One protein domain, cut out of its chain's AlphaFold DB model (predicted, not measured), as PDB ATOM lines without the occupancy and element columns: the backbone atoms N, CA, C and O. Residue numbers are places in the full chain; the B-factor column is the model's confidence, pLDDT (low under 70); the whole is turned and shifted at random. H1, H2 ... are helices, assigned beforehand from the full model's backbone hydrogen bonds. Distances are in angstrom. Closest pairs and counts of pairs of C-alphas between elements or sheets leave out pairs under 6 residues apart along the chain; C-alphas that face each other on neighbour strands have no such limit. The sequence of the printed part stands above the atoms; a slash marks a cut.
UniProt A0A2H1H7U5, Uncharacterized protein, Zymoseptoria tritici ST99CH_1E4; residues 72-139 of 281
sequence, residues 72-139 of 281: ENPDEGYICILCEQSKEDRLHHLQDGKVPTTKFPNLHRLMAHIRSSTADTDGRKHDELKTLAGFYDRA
ATOM      1  N   GLU A  72     234.094 291.916 163.093       87.81
ATOM      2  CA  GLU A  72     234.998 293.074 163.142       87.81
ATOM      3  C   GLU A  72     236.477 292.667 163.248       87.81
ATOM      4  O   GLU A  72     237.341 293.356 162.710       87.81
ATOM      5  N   ASN A  73     236.777 291.548 163.921       86.50
ATOM      6  CA  ASN A  73     238.139 291.075 164.196       86.50
ATOM      7  C   ASN A  73     238.278 289.560 163.923       86.50
ATOM      8  O   ASN A  73     238.369 288.761 164.865       86.50
ATOM      9  N   PRO A  74     238.313 289.131 162.648       84.31
ATOM     10  CA  PRO A  74     238.290 287.709 162.297       84.31
ATOM     11  C   PRO A  74     239.551 286.952 162.747       84.31
ATOM     12  O   PRO A  74     239.472 285.776 163.104       84.31
ATOM     13  N   ASP A  75     240.700 287.631 162.794       84.50
ATOM     14  CA  ASP A  75     242.001 287.017 163.092       84.50
ATOM     15  C   ASP A  75     242.180 286.641 164.572       84.50
ATOM     16  O   ASP A  75     242.990 285.776 164.911       84.50
ATOM     17  N   GLU A  76     241.422 287.260 165.482       81.31
ATOM     18  CA  GLU A  76     241.567 287.010 166.920       81.31
ATOM     19  C   GLU A  76     240.784 285.783 167.416       81.31
ATOM     20  O   GLU A  76     240.964 285.358 168.566       81.31
ATOM     21  N   GLY A  77     239.949 285.195 166.553       86.12
ATOM     22  CA  GLY A  77     239.017 284.125 166.898       86.12
ATOM     23  C   GLY A  77     237.842 284.612 167.754       86.12
ATOM     24  O   GLY A  77     237.540 285.802 167.819       86.12
ATOM     25  N   TYR A  78     237.155 283.681 168.417       90.31
ATOM     26  CA  TYR A  78     236.040 284.007 169.308       90.31
ATOM     27  C   TYR A  78     236.563 284.325 170.708       90.31
ATOM     28  O   TYR A  78     237.204 283.484 171.336       90.31
ATOM     29  N   ILE A  79     236.271 285.516 171.225       90.06
ATOM     30  CA  ILE A  79     236.738 285.961 172.544       90.06
ATOM     31  C   ILE A  79     235.573 285.974 173.533       90.06
ATOM     32  O   ILE A  79     234.499 286.495 173.236       90.06
ATOM     33  N   CYS A  80     235.790 285.434 174.733       90.75
ATOM     34  CA  CYS A  80     234.838 285.575 175.830       90.75
ATOM     35  C   CYS A  80     234.923 286.984 176.434       90.75
ATOM     36  O   CYS A  80     235.878 287.305 177.145       90.75
ATOM     37  N   ILE A  81     233.902 287.807 176.176       89.31
ATOM     38  CA  ILE A  81     233.791 289.185 176.690       89.31
ATOM     39  C   ILE A  81     233.781 289.199 178.229       89.31
ATOM     40  O   ILE A  81     234.398 290.061 178.850       89.31
ATOM     41  N   LEU A  82     233.150 288.204 178.858       91.19
ATOM     42  CA  LEU A  82     233.064 288.103 180.318       91.19
ATOM     43  C   LEU A  82     234.442 287.835 180.943       91.19
ATOM     44  O   LEU A  82     234.810 288.468 181.931       91.19
ATOM     45  N   CYS A  83     235.250 286.955 180.340       88.81
ATOM     46  CA  CYS A  83     236.632 286.683 180.764       88.81
ATOM     47  C   CYS A  83     237.575 287.873 180.545       88.81
ATOM     48  O   CYS A  83     238.573 288.021 181.252       88.81
ATOM     49  N   GLU A  84     237.292 288.706 179.546       88.62
ATOM     50  CA  GLU A  84     238.052 289.926 179.285       88.62
ATOM     51  C   GLU A  84     237.751 291.004 180.333       88.62
ATOM     52  O   GLU A  84     238.678 291.593 180.889       88.62
ATOM     53  N   GLN A  85     236.477 291.197 180.677       88.19
ATOM     54  CA  GLN A  85     236.050 292.141 181.715       88.19
ATOM     55  C   GLN A  85     236.454 291.695 183.130       88.19
ATOM     56  O   GLN A  85     236.718 292.524 183.998       88.19
ATOM     57  N   SER A  86     236.565 290.386 183.365       86.75
ATOM     58  CA  SER A  86     237.006 289.801 184.639       86.75
ATOM     59  C   SER A  86     238.504 289.471 184.680       86.75
ATOM     60  O   SER A  86     238.940 288.724 185.555       86.75
ATOM     61  N   LYS A  87     239.321 290.027 183.770       82.88
ATOM     62  CA  LYS A  87     240.732 289.637 183.578       82.88
ATOM     63  C   LYS A  87     241.542 289.561 184.873       82.88
ATOM     64  O   LYS A  87     242.296 288.611 185.034       82.88
ATOM     65  N   GLU A  88     241.405 290.541 185.760       80.69
ATOM     66  CA  GLU A  88     242.128 290.577 187.039       80.69
ATOM     67  C   GLU A  88     241.733 289.413 187.950       80.69
ATOM     68  O   GLU A  88     242.592 288.686 188.432       80.69
ATOM     69  N   ASP A  89     240.433 289.195 188.128       81.50
ATOM     70  CA  ASP A  89     239.891 288.139 188.986       81.50
ATOM     71  C   ASP A  89     240.244 286.753 188.436       81.50
ATOM     72  O   ASP A  89     240.808 285.913 189.135       81.50
ATOM     73  N   ARG A  90     240.075 286.562 187.126       78.94
ATOM     74  CA  ARG A  90     240.462 285.339 186.418       78.94
ATOM     75  C   ARG A  90     241.953 285.012 186.563       78.94
ATOM     76  O   ARG A  90     242.312 283.845 186.639       78.94
ATOM     77  N   LEU A  91     242.841 286.010 186.586       79.38
ATOM     78  CA  LEU A  91     244.281 285.776 186.777       79.38
ATOM     79  C   LEU A  91     244.611 285.259 188.184       79.38
ATOM     80  O   LEU A  91     245.604 284.551 188.348       79.38
ATOM     81  N   HIS A  92     243.791 285.595 189.180       77.06
ATOM     82  CA  HIS A  92     243.916 285.083 190.543       77.06
ATOM     83  C   HIS A  92     243.251 283.712 190.727       77.06
ATOM     84  O   HIS A  92     243.637 282.962 191.625       77.06
ATOM     85  N   HIS A  93     242.312 283.356 189.853       70.88
ATOM     86  CA  HIS A  93     241.662 282.053 189.827       70.88
ATOM     87  C   HIS A  93     242.421 281.073 188.923       70.88
ATOM     88  O   HIS A  93     242.179 280.957 187.723       70.88
ATOM     89  N   LEU A  94     243.374 280.351 189.523       67.00
ATOM     90  CA  LEU A  94     244.107 279.268 188.866       67.00
ATOM     91  C   LEU A  94     243.518 277.908 189.253       67.00
ATOM     92  O   LEU A  94     243.676 277.465 190.390       67.00
ATOM     93  N   GLN A  95     242.925 277.207 188.286       65.38
ATOM     94  CA  GLN A  95     242.706 275.762 188.384       65.38
ATOM     95  C   GLN A  95     243.895 275.029 187.764       65.38
ATOM     96  O   GLN A  95     244.334 275.355 186.662       65.38
ATOM     97  N   ASP A  96     244.455 274.057 188.487       63.44
ATOM     98  CA  ASP A  96     245.583 273.224 188.036       63.44
ATOM     99  C   ASP A  96     246.797 274.020 187.504       63.44
ATOM    100  O   ASP A  96     247.520 273.577 186.609       63.44
ATOM    101  N   GLY A  97     247.018 275.230 188.033       65.69
ATOM    102  CA  GLY A  97     248.106 276.119 187.613       65.69
ATOM    103  C   GLY A  97     247.924 276.743 186.223       65.69
ATOM    104  O   GLY A  97     248.877 277.308 185.683       65.69
ATOM    105  N   LYS A  98     246.727 276.660 185.631       70.81
ATOM    106  CA  LYS A  98     246.395 277.269 184.339       70.81
ATOM    107  C   LYS A  98     245.343 278.356 184.517       70.81
ATOM    108  O   LYS A  98     244.364 278.189 185.236       70.81
ATOM    109  N   VAL A  99     245.550 279.468 183.817       71.62
ATOM    110  CA  VAL A  99     244.549 280.531 183.714       71.62
ATOM    111  C   VAL A  99     243.501 280.097 182.679       71.62
ATOM    112  O   VAL A  99     243.897 279.648 181.597       71.62
ATOM    113  N   PRO A 100     242.195 280.239 182.960       72.19
ATOM    114  CA  PRO A 100     241.129 279.881 182.025       72.19
ATOM    115  C   PRO A 100     241.298 280.556 180.666       72.19
ATOM    116  O   PRO A 100     241.620 281.737 180.599       72.19
ATOM    117  N   THR A 101     241.106 279.845 179.559       80.94
ATOM    118  CA  THR A 101     241.322 280.415 178.220       80.94
ATOM    119  C   THR A 101     240.280 281.494 177.896       80.94
ATOM    120  O   THR A 101     239.095 281.296 178.123       80.94
ATOM    121  N   THR A 102     240.698 282.626 177.318       85.62
ATOM    122  CA  THR A 102     239.781 283.696 176.864       85.62
ATOM    123  C   THR A 102     239.428 283.627 175.381       85.62
ATOM    124  O   THR A 102     238.446 284.239 174.966       85.62
ATOM    125  N   LYS A 103     240.238 282.924 174.583       89.12
ATOM    126  CA  LYS A 103     240.107 282.811 173.127       89.12
ATOM    127  C   LYS A 103     239.709 281.398 172.722       89.12
ATOM    128  O   LYS A 103     240.270 280.419 173.212       89.12
ATOM    129  N   PHE A 104     238.781 281.295 171.787       90.88
ATOM    130  CA  PHE A 104     238.185 280.047 171.347       90.88
ATOM    131  C   PHE A 104     238.221 279.954 169.820       90.88
ATOM    132  O   PHE A 104     238.003 280.948 169.127       90.88
ATOM    133  N   PRO A 105     238.468 278.752 169.270       88.06
ATOM    134  CA  PRO A 105     238.575 278.566 167.824       88.06
ATOM    135  C   PRO A 105     237.220 278.654 167.111       88.06
ATOM    136  O   PRO A 105     237.173 278.881 165.909       88.06
ATOM    137  N   ASN A 106     236.114 278.428 167.821       90.69
ATOM    138  CA  ASN A 106     234.770 278.501 167.264       90.69
ATOM    139  C   ASN A 106     233.746 278.903 168.333       90.69
ATOM    140  O   ASN A 106     233.973 278.720 169.535       90.69
ATOM    141  N   LEU A 107     232.594 279.402 167.872       91.12
ATOM    142  CA  LEU A 107     231.493 279.844 168.728       91.12
ATOM    143  C   LEU A 107     230.998 278.728 169.656       91.12
ATOM    144  O   LEU A 107     230.744 278.958 170.833       91.12
ATOM    145  N   HIS A 108     230.929 277.490 169.158       92.00
ATOM    146  CA  HIS A 108     230.475 276.351 169.955       92.00
ATOM    147  C   HIS A 108     231.344 276.120 171.204       92.00
ATOM    148  O   HIS A 108     230.813 275.875 172.286       92.00
ATOM    149  N   ARG A 109     232.675 276.223 171.080       91.62
ATOM    150  CA  ARG A 109     233.604 276.097 172.214       91.62
ATOM    151  C   ARG A 109     233.478 277.265 173.189       91.62
ATOM    152  O   ARG A 109     233.531 277.019 174.390       91.62
ATOM    153  N   LEU A 110     233.272 278.484 172.688       92.81
ATOM    154  CA  LEU A 110     233.008 279.657 173.524       92.81
ATOM    155  C   LEU A 110     231.725 279.469 174.348       92.81
ATOM    156  O   LEU A 110     231.745 279.609 175.569       92.81
ATOM    157  N   MET A 111     230.629 279.062 173.707       92.44
ATOM    158  CA  MET A 111     229.358 278.825 174.397       92.44
ATOM    159  C   MET A 111     229.442 277.667 175.394       92.44
ATOM    160  O   MET A 111     228.886 277.752 176.488       92.44
ATOM    161  N   ALA A 112     230.169 276.596 175.060       91.50
ATOM    162  CA  ALA A 112     230.417 275.500 175.993       91.50
ATOM    163  C   ALA A 112     231.166 275.982 177.244       91.50
ATOM    164  O   ALA A 112     230.758 275.644 178.352       91.50
ATOM    165  N   HIS A 113     232.198 276.811 177.066       92.19
ATOM    166  CA  HIS A 113     232.927 277.428 178.170       92.19
ATOM    167  C   HIS A 113     232.014 278.293 179.042       92.19
ATOM    168  O   HIS A 113     232.014 278.127 180.256       92.19
ATOM    169  N   ILE A 114     231.168 279.145 178.458       91.88
ATOM    170  CA  ILE A 114     230.259 279.994 179.242       91.88
ATOM    171  C   ILE A 114     229.272 279.147 180.040       91.88
ATOM    172  O   ILE A 114     229.060 279.409 181.222       91.88
ATOM    173  N   ARG A 115     228.715 278.085 179.454       90.50
ATOM    174  CA  ARG A 115     227.804 277.183 180.175       90.50
ATOM    175  C   ARG A 115     228.482 276.456 181.335       90.50
ATOM    176  O   ARG A 115     227.845 276.274 182.365       90.50
ATOM    177  N   SER A 116     229.742 276.047 181.178       89.06
ATOM    178  CA  SER A 116     230.488 275.341 182.228       89.06
ATOM    179  C   SER A 116     231.190 276.262 183.225       89.06
ATOM    180  O   SER A 116     231.594 275.795 184.283       89.06
ATOM    181  N   SER A 117     231.375 277.535 182.877       88.19
ATOM    182  CA  SER A 117     232.073 278.507 183.716       88.19
ATOM    183  C   SER A 117     231.285 278.829 184.980       88.19
ATOM    184  O   SER A 117     230.062 278.992 184.958       88.19
ATOM    185  N   THR A 118     232.002 278.934 186.085       87.12
ATOM    186  CA  THR A 118     231.479 279.184 187.427       87.12
ATOM    187  C   THR A 118     232.457 280.071 188.185       87.12
ATOM    188  O   THR A 118     233.591 280.275 187.740       87.12
ATOM    189  N   ALA A 119     232.048 280.549 189.360       86.56
ATOM    190  CA  ALA A 119     232.932 281.297 190.249       86.56
ATOM    191  C   ALA A 119     234.229 280.531 190.588       86.56
ATOM    192  O   ALA A 119     235.287 281.143 190.719       86.56
ATOM    193  N   ASP A 120     234.165 279.198 190.675       83.00
ATOM    194  CA  ASP A 120     235.311 278.350 191.023       83.00
ATOM    195  C   ASP A 120     236.277 278.120 189.854       83.00
ATOM    196  O   ASP A 120     237.468 277.886 190.071       83.00
ATOM    197  N   THR A 121     235.775 278.148 188.616       84.25
ATOM    198  CA  THR A 121     236.572 277.856 187.414       84.25
ATOM    199  C   THR A 121     237.134 279.119 186.776       84.25
ATOM    200  O   THR A 121     238.301 279.139 186.404       84.25
ATOM    201  N   ASP A 122     236.321 280.170 186.655       83.12
ATOM    202  CA  ASP A 122     236.623 281.367 185.856       83.12
ATOM    203  C   ASP A 122     236.693 282.651 186.689       83.12
ATOM    204  O   ASP A 122     237.023 283.721 186.175       83.12
ATOM    205  N   GLY A 123     236.440 282.519 187.988       85.75
ATOM    206  CA  GLY A 123     236.452 283.598 188.956       85.75
ATOM    207  C   GLY A 123     235.068 284.157 189.247       85.75
ATOM    208  O   GLY A 123     234.126 284.078 188.451       85.75
ATOM    209  N   ARG A 124     234.940 284.736 190.436       89.75
ATOM    210  CA  ARG A 124     233.685 285.285 190.938       89.75
ATOM    211  C   ARG A 124     233.157 286.424 190.064       89.75
ATOM    212  O   ARG A 124     231.961 286.458 189.792       89.75
ATOM    213  N   LYS A 125     234.019 287.320 189.570       89.88
ATOM    214  CA  LYS A 125     233.592 288.428 188.696       89.88
ATOM    215  C   LYS A 125     233.023 287.915 187.375       89.88
ATOM    216  O   LYS A 125     232.073 288.496 186.861       89.88
ATOM    217  N   HIS A 126     233.575 286.832 186.823       91.88
ATOM    218  CA  HIS A 126     233.035 286.218 185.609       91.88
ATOM    219  C   HIS A 126     231.592 285.741 185.831       91.88
ATOM    220  O   HIS A 126     230.705 286.000 185.015       91.88
ATOM    221  N   ASP A 127     231.347 285.069 186.954       91.12
ATOM    222  CA  ASP A 127     230.028 284.543 187.303       91.12
ATOM    223  C   ASP A 127     229.012 285.647 187.658       91.12
ATOM    224  O   ASP A 127     227.841 285.583 187.273       91.12
ATOM    225  N   GLU A 128     229.468 286.722 188.303       92.00
ATOM    226  CA  GLU A 128     228.662 287.928 188.535       92.00
ATOM    227  C   GLU A 128     228.241 288.578 187.207       92.00
ATOM    228  O   GLU A 128     227.070 288.913 187.029       92.00
ATOM    229  N   LEU A 129     229.148 288.676 186.227       92.19
ATOM    230  CA  LEU A 129     228.820 289.191 184.893       92.19
ATOM    231  C   LEU A 129     227.841 288.281 184.139       92.19
ATOM    232  O   LEU A 129     226.933 288.781 183.475       92.19
ATOM    233  N   LYS A 130     227.959 286.954 184.274       92.38
ATOM    234  CA  LYS A 130     226.946 286.019 183.749       92.38
ATOM    235  C   LYS A 130     225.577 286.259 184.378       92.38
ATOM    236  O   LYS A 130     224.562 286.211 183.684       92.38
ATOM    237  N   THR A 131     225.552 286.527 185.678       90.81
ATOM    238  CA  THR A 131     224.316 286.826 186.405       90.81
ATOM    239  C   THR A 131     223.674 288.108 185.879       90.81
ATOM    240  O   THR A 131     222.488 288.099 185.561       90.81
ATOM    241  N   LEU A 132     224.458 289.176 185.699       90.19
ATOM    242  CA  LEU A 132     223.987 290.451 185.139       90.19
ATOM    243  C   LEU A 132     223.512 290.328 183.689       90.19
ATOM    244  O   LEU A 132     222.532 290.958 183.309       90.19
ATOM    245  N   ALA A 133     224.167 289.488 182.891       86.62
ATOM    246  CA  ALA A 133     223.754 289.194 181.523       86.62
ATOM    247  C   ALA A 133     222.511 288.280 181.439       86.62
ATOM    248  O   ALA A 133     222.069 287.947 180.342       86.62
ATOM    249  N   GLY A 134     221.943 287.862 182.578       88.62
ATOM    250  CA  GLY A 134     220.692 287.108 182.625       88.62
ATOM    251  C   GLY A 134     220.835 285.617 182.320       88.62
ATOM    252  O   GLY A 134     219.831 284.956 182.074       88.62
ATOM    253  N   PHE A 135     222.046 285.043 182.365       88.12
ATOM    254  CA  PHE A 135     222.250 283.605 182.102       88.12
ATOM    255  C   PHE A 135     221.539 282.692 183.110       88.12
ATOM    256  O   PHE A 135     221.256 281.535 182.801       88.12
ATOM    257  N   TYR A 136     221.263 283.205 184.310       88.31
ATOM    258  CA  TYR A 136     220.529 282.496 185.358       88.31
ATOM    259  C   TYR A 136     219.065 282.938 185.472       88.31
ATOM    260  O   TYR A 136     218.324 282.379 186.282       88.31
ATOM    261  N   ASP A 137     218.630 283.915 184.670       87.44
ATOM    262  CA  ASP A 137     217.240 284.351 184.665       87.44
ATOM    263  C   ASP A 137     216.381 283.329 183.914       87.44
ATOM    264  O   ASP A 137     216.590 283.026 182.737       87.44
ATOM    265  N   ARG A 138     215.370 282.802 184.607       81.94
ATOM    266  CA  ARG A 138     214.432 281.836 184.039       81.94
ATOM    267  C   ARG A 138     213.616 282.436 182.894       81.94
ATOM    268  O   ARG A 138     213.236 281.683 182.002       81.94
ATOM    269  N   ALA A 139     213.354 283.743 182.906       80.44
ATOM    270  CA  ALA A 139     212.639 284.418 181.824       80.44
ATOM    271  C   ALA A 139     213.457 284.458 180.520       80.44
ATOM    272  O   ALA A 139     212.885 284.399 179.432       80.44
TER     273      ALA A 139
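This is residues 72 to 139 of the 281 residues of an uncharacterized protein of Zymoseptoria tritici ST99CH_1E4 (UniProt A0A2H1H7U5). Two short helices, H1 and H2, pack on H5, while the longest helix, H3, stands to one side, crosswise to H5. Between H2 and H3 a long loop, residues 93 to 106, swings out to Gly 97 and returns. The 68 printed residues hold five named helices, H1 to H5 in order, and no named strand: all helix, compact, radius of gyration of the C-alphas 12.0 A, spans 36 by 30 by 18 A.

Residues 78 to 79 pair antiparallel with 103 to 104. Next, H1, residues 81 to 85, touches H5, residues 124 to 132, closest at C-alphas 82 and 126, 5.6 A. H2, residues 87 to 92, touches H5 at a steep tilt of 42 degrees, opposite ways, closest at C-alphas 89 and 125, 6.3 A. H3, residues 107 to 116, is only just apart from H5, 8.2 A at the closest C-alphas. H4, residues 119 to 122, only just touches H5, with 3 pairs of C-alphas within 8 A, only at the corner, closest at C-alphas 119 and 127, 5.3 A. Every O i to N i+4 pair is within hydrogen-bond range in H1, H2, H3 and H5; H4 is too short for one.

Find C-alpha 81 at (233.791, 289.185, 176.690), where H1 begins. H3 spans 14.3 A; H5 spans 12.4 A, ending at C-alpha 132, (223.987, 290.451, 185.139).

The C-alphas of Gly 97 and Ala 139 are farthest apart, 36.9 A. The printed part has no cut; the H2 to H3 link is long. Look for pLDDT under 70 at residues 94 to 97.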